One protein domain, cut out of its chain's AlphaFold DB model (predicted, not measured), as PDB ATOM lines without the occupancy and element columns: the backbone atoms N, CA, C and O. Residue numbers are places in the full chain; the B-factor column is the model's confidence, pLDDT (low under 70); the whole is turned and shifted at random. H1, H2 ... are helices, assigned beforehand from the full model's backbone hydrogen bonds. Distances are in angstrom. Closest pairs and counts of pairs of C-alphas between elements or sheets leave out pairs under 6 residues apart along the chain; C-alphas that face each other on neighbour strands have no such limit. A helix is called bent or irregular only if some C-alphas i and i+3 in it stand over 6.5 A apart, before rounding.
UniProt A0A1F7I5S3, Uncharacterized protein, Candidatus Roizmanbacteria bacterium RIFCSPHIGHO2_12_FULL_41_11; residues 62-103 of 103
ATOM      1  N   GLU A  62      34.762  52.761 -26.204       90.06
ATOM      2  CA  GLU A  62      35.176  51.563 -25.469       90.06
ATOM      3  C   GLU A  62      35.949  51.944 -24.202       90.06
ATOM      4  O   GLU A  62      35.681  51.415 -23.129       90.06
ATOM      5  N   GLN A  63      36.860  52.920 -24.300       91.19
ATOM      6  CA  GLN A  63      37.597  53.429 -23.141       91.19
ATOM      7  C   GLN A  63      36.664  54.077 -22.116       91.19
ATOM      8  O   GLN A  63      36.818  53.854 -20.918       91.19
ATOM      9  N   ILE A  64      35.681  54.856 -22.575       90.94
ATOM     10  CA  ILE A  64      34.666  55.433 -21.689       90.94
ATOM     11  C   ILE A  64      33.871  54.325 -20.995       90.94
ATOM     12  O   ILE A  64      33.665  54.403 -19.789       90.94
ATOM     13  N   GLU A  65      33.453  53.283 -21.713       90.31
ATOM     14  CA  GLU A  65      32.744  52.142 -21.123       90.31
ATOM     15  C   GLU A  65      33.568  51.422 -20.057       90.31
ATOM     16  O   GLU A  65      33.044  51.155 -18.975       90.31
ATOM     17  N   THR A  66      34.855  51.175 -20.311       93.31
ATOM     18  CA  THR A  66      35.764  50.592 -19.315       93.31
ATOM     19  C   THR A  66      35.854  51.459 -18.064       93.31
ATOM     20  O   THR A  66      35.623  50.963 -16.965       93.31
ATOM     21  N   ILE A  67      36.095  52.763 -18.226       92.06
ATOM     22  CA  ILE A  67      36.193  53.707 -17.104       92.06
ATOM     23  C   ILE A  67      34.907  53.698 -16.274       92.06
ATOM     24  O   ILE A  67      34.962  53.671 -15.050       92.06
ATOM     25  N   ILE A  68      33.739  53.685 -16.921       90.31
ATOM     26  CA  ILE A  68      32.448  53.642 -16.220       90.31
ATOM     27  C   ILE A  68      32.344  52.390 -15.347       90.31
ATOM     28  O   ILE A  68      31.911  52.488 -14.202       90.31
ATOM     29  N   ILE A  69      32.718  51.227 -15.884       92.94
ATOM     30  CA  ILE A  69      32.655  49.953 -15.160       92.94
ATOM     31  C   ILE A  69      33.603  49.973 -13.958       92.94
ATOM     32  O   ILE A  69      33.209  49.577 -12.864       92.94
ATOM     33  N   GLU A  70      34.824  50.473 -14.140       94.94
ATOM     34  CA  GLU A  70      35.819  50.572 -13.067       94.94
ATOM     35  C   GLU A  70      35.365  51.517 -11.950       94.94
ATOM     36  O   GLU A  70      35.436  51.164 -10.773       94.94
ATOM     37  N   PHE A  71      34.835  52.692 -12.304       93.31
ATOM     38  CA  PHE A  71      34.281  53.623 -11.322       93.31
ATOM     39  C   PHE A  71      33.081  53.036 -10.590       93.31
ATOM     40  O   PHE A  71      32.978  53.203  -9.379       93.31
ATOM     41  N   GLN A  72      32.190  52.345 -11.302       93.88
ATOM     42  CA  GLN A  72      31.043  51.700 -10.679       93.88
ATOM     43  C   GLN A  72      31.496  50.647  -9.663       93.88
ATOM     44  O   GLN A  72      31.046  50.680  -8.524       93.88
ATOM     45  N   PHE A  73      32.451  49.789 -10.030       95.81
ATOM     46  CA  PHE A  73      33.017  48.803  -9.112       95.81
ATOM     47  C   PHE A  73      33.651  49.450  -7.875       95.81
ATOM     48  O   PHE A  73      33.448  48.977  -6.756       95.81
ATOM     49  N   LEU A  74      34.403  50.537  -8.063       97.00
ATOM     50  CA  LEU A  74      35.052  51.246  -6.962       97.00
ATOM     51  C   LEU A  74      34.027  51.860  -6.004       97.00
ATOM     52  O   LEU A  74      34.169  51.729  -4.792       97.00
ATOM     53  N   VAL A  75      33.005  52.524  -6.547       95.94
ATOM     54  CA  VAL A  75      31.936  53.138  -5.753       95.94
ATOM     55  C   VAL A  75      31.145  52.071  -5.007       95.94
ATOM     56  O   VAL A  75      30.940  52.226  -3.809       95.94
ATOM     57  N   ASP A  76      30.758  50.984  -5.676       95.12
ATOM     58  CA  ASP A  76      30.015  49.885  -5.056       95.12
ATOM     59  C   ASP A  76      30.834  49.246  -3.924       95.12
ATOM     60  O   ASP A  76      30.331  49.072  -2.819       95.12
ATOM     61  N   THR A  77      32.124  48.986  -4.157       95.88
ATOM     62  CA  THR A  77      33.020  48.418  -3.136       95.88
ATOM     63  C   THR A  77      33.180  49.361  -1.947       95.88
ATOM     64  O   THR A  77      33.095  48.932  -0.799       95.88
ATOM     65  N   TRP A  78      33.390  50.654  -2.202       97.25
ATOM     66  CA  TRP A  78      33.570  51.630  -1.133       97.25
ATOM     67  C   TRP A  78      32.296  51.817  -0.305       97.25
ATOM     68  O   TRP A  78      32.365  51.915   0.921       97.25
ATOM     69  N   LEU A  79      31.133  51.836  -0.962       96.75
ATOM     70  CA  LEU A  79      29.847  51.886  -0.278       96.75
ATOM     71  C   LEU A  79      29.619  50.624   0.550       96.75
ATOM     72  O   LEU A  79      29.303  50.755   1.726       96.75
ATOM     73  N   ASP A  80      29.861  49.432   0.004       94.81
ATOM     74  CA  ASP A  80      29.731  48.177   0.748       94.81
ATOM     75  C   ASP A  80      30.640  48.153   1.989       94.81
ATOM     76  O   ASP A  80      30.211  47.744   3.068       94.81
ATOM     77  N   GLU A  81      31.893  48.603   1.873       96.19
ATOM     78  CA  GLU A  81      32.819  48.693   3.009       96.19
ATOM     79  C   GLU A  81      32.324  49.680   4.070       96.19
ATOM     80  O   GLU A  81      32.239  49.327   5.249       96.19
ATOM     81  N   TYR A  82      31.931  50.886   3.657       96.62
ATOM     82  CA  TYR A  82      31.381  51.897   4.559       96.62
ATOM     83  C   TYR A  82      30.111  51.399   5.263       96.62
ATOM     84  O   TYR A  82      29.957  51.541   6.477       96.62
ATOM     85  N   GLU A  83      29.200  50.777   4.521       95.94
ATOM     86  CA  GLU A  83      27.981  50.192   5.064       95.94
ATOM     87  C   GLU A  83      28.301  49.113   6.096       95.94
ATOM     88  O   GLU A  83      27.711  49.120   7.175       95.94
ATOM     89  N   ARG A  84      29.284  48.244   5.833       95.50
ATOM     90  CA  ARG A  84      29.728  47.231   6.801       95.50
ATOM     91  C   ARG A  84      30.293  47.857   8.070       95.50
ATOM     92  O   ARG A  84      30.044  47.325   9.151       95.50
ATOM     93  N   GLU A  85      30.996  48.978   7.997       96.19
ATOM     94  CA  GLU A  85      31.434  49.693   9.201       96.19
ATOM     95  C   GLU A  85      30.244  50.244  10.003       96.19
ATOM     96  O   GLU A  85      30.188  50.096  11.227       96.19
ATOM     97  N   VAL A  86      29.251  50.824   9.322       96.12
ATOM     98  CA  VAL A  86      28.089  51.470   9.955       96.12
ATOM     99  C   VAL A  86      27.067  50.459  10.488       96.12
ATOM    100  O   VAL A  86      26.535  50.626  11.590       96.12
ATOM    101  N   PHE A  87      26.803  49.379   9.754       93.88
ATOM    102  CA  PHE A  87      25.787  48.369  10.069       93.88
ATOM    103  C   PHE A  87      26.372  47.094  10.687       93.88
ATOM    104  O   PHE A  87      25.773  46.021  10.603       93.88
ATOM    105  N   LYS A  88      27.517  47.207  11.376       93.00
ATOM    106  CA  LYS A  88      28.124  46.123  12.175       93.00
ATOM    107  C   LYS A  88      28.426  44.858  11.359       93.00
ATOM    108  O   LYS A  88      28.175  43.740  11.808       93.00
ATOM    109  N   GLY A  89      28.981  45.043  10.172       92.75
ATOM    110  CA  GLY A  89      29.427  43.992   9.263       92.75
ATOM    111  C   GLY A  89      28.439  43.649   8.149       92.75
ATOM    112  O   GLY A  89      28.759  42.785   7.335       92.75
ATOM    113  N   LEU A  90      27.282  44.313   8.088       91.31
ATOM    114  CA  LEU A  90      26.259  44.114   7.057       91.31
ATOM    115  C   LEU A  90      26.234  45.271   6.049       91.31
ATOM    116  O   LEU A  90      26.565  46.398   6.386       91.31
ATOM    117  N   THR A  91      25.807  45.001   4.826       92.44
ATOM    118  CA  THR A  91      25.449  46.016   3.823       92.44
ATOM    119  C   THR A  91      24.009  46.484   4.032       92.44
ATOM    120  O   THR A  91      23.192  45.802   4.661       92.44
ATOM    121  N   LEU A  92      23.649  47.635   3.476       90.56
ATOM    122  CA  LEU A  92      22.296  48.181   3.548       90.56
ATOM    123  C   LEU A  92      21.269  47.226   2.925       90.56
ATOM    124  O   LEU A  92      20.182  47.047   3.475       90.56
ATOM    125  N   LYS A  93      21.633  46.560   1.823       89.38
ATOM    126  CA  LYS A  93      20.800  45.535   1.171       89.38
ATOM    127  C   LYS A  93      20.477  44.376   2.118       89.38
ATOM    128  O   LYS A  93      19.328  43.939   2.198       89.38
ATOM    129  N   GLU A  94      21.468  43.922   2.889       89.12
ATOM    130  CA  GLU A  94      21.300  42.871   3.901       89.12
ATOM    131  C   GLU A  94      20.426  43.346   5.076       89.12
ATOM    132  O   GLU A  94      19.593  42.585   5.570       89.12
ATOM    133  N   VAL A  95      20.562  44.610   5.497       88.81
ATOM    134  CA  VAL A  95      19.756  45.212   6.575       88.81
ATOM    135  C   VAL A  95      18.286  45.358   6.175       88.81
ATOM    136  O   VAL A  95      17.397  45.034   6.962       88.81
ATOM    137  N   ILE A  96      18.021  45.840   4.959       89.88
ATOM    138  CA  ILE A  96      16.661  46.080   4.448       89.88
ATOM    139  C   ILE A  96      15.995  44.772   3.990       89.88
ATOM    140  O   ILE A  96      14.776  44.727   3.825       89.88
ATOM    141  N   ASN A  97      16.756  43.673   3.894       76.81
ATOM    142  CA  ASN A  97      16.237  42.338   3.602       76.81
ATOM    143  C   ASN A  97      15.503  42.303   2.241       76.81
ATOM    144  O   ASN A  97      14.492  41.614   2.081       76.81
ATOM    145  N   GLU A  98      16.040  43.048   1.265       62.16
ATOM    146  CA  GLU A  98      15.536  43.159  -0.115       62.16
ATOM    147  C   GLU A  98      15.377  41.777  -0.780       62.16
ATOM    148  O   GLU A  98      14.420  41.541  -1.518       62.16
ATOM    149  N   ASP A  99      16.224  40.812  -0.407       56.75
ATOM    150  CA  ASP A  99      16.180  39.425  -0.889       56.75
ATOM    151  C   ASP A  99      14.967  38.604  -0.410       56.75
ATOM    152  O   ASP A  99      14.667  37.554  -0.986       56.75
ATOM    153  N   LYS A 100      14.246  39.026   0.639       54.62
ATOM    154  CA  LYS A 100      13.059  38.294   1.135       54.62
ATOM    155  C   LYS A 100      11.725  38.897   0.704       54.62
ATOM    156  O   LYS A 100      10.700  38.296   1.001       54.62
ATOM    157  N   LEU A 101      11.711  40.034   0.011       54.06
ATOM    158  CA  LEU A 101      10.467  40.657  -0.463       54.06
ATOM    159  C   LEU A 101       9.863  39.967  -1.703       54.06
ATOM    160  O   LEU A 101       8.726  40.259  -2.059       54.06
ATOM    161  N   TRP A 102      10.579  39.016  -2.315       55.84
ATOM    162  CA  TRP A 102      10.141  38.264  -3.502       55.84
ATOM    163  C   TRP A 102       9.946  36.755  -3.260       55.84
ATOM    164  O   TRP A 102       9.990  35.976  -4.214       55.84
ATOM    165  N   LYS A 103       9.757  36.322  -2.005       45.78
ATOM    166  CA  LYS A 103       9.429  34.926  -1.658       45.78
ATOM    167  C   LYS A 103       7.994  34.757  -1.190       45.78
ATOM    168  O   LYS A 103       7.515  35.636  -0.443       45.78
TER     169      LYS A 103
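AT A GLANCE: This is residues 62 to 103 of the 103 residues of an uncharacterized protein of Candidatus Roizmanbacteria bacterium RIFCSPHIGHO2_12_FULL_41_11 (UniProt A0A1F7I5S3). One long helix, H1, makes a straight arm, and beyond its last residue the chain turns aside through a tight link into the short helix H2 and a tail that sticks out, so that the outline is a bent, open shape like a wide V or L. Residues 62 to 78 of H1 stick out on one side and residues 96 to 103 on the other, with the few contacts lying near the corner. The printed part has 42 residues with two named helices, H1 then H2, no named strand, and the class all helix. It is only just extended, close to loose, with a radius of gyration of the C-alphas of 13.7 A, and flat, spanning 38 by 27 by 8 A.

HOW THE PARTS SIT: H1, residues 62 to 86, is followed by a tight link of 5 residues and then by H2, residues 92 to 96. The two helices are close but not clearly touching, with 2 pairs of C-alphas within 8 A. Their closest C-alphas are those of Glu 83 and Leu 92, 6.2 A apart. Their centres are 17.8 A apart. In H1 and H2 every O i to N i+4 pair is within hydrogen-bond range. Residues 62 to 78, which belong to H1, stand free, and so do residues 96 to 103, of which 96 belongs to H2.

IN THESE COORDINATES: H1 begins at Glu 62, C-alpha (35.176, 51.563, -25.469), and ends at Val 86, C-alpha (28.089, 51.470, 9.955), 36.1 A from first to last C-alpha. H2 runs from Leu 92 to Ile 96, C-alpha (16.661, 46.080, 4.448), and measures 6.1 A. Neither helix is bent.

THE WHOLE: The two C-alphas farthest apart are those of Gln 63 and Lys 103, at 40.0 A. The printed part has no cut and ends at Lys 103, the chain's last residue. The mean pLDDT of the printed part is 87.5, and residues 98 to 103 are under 70 in this predicted model.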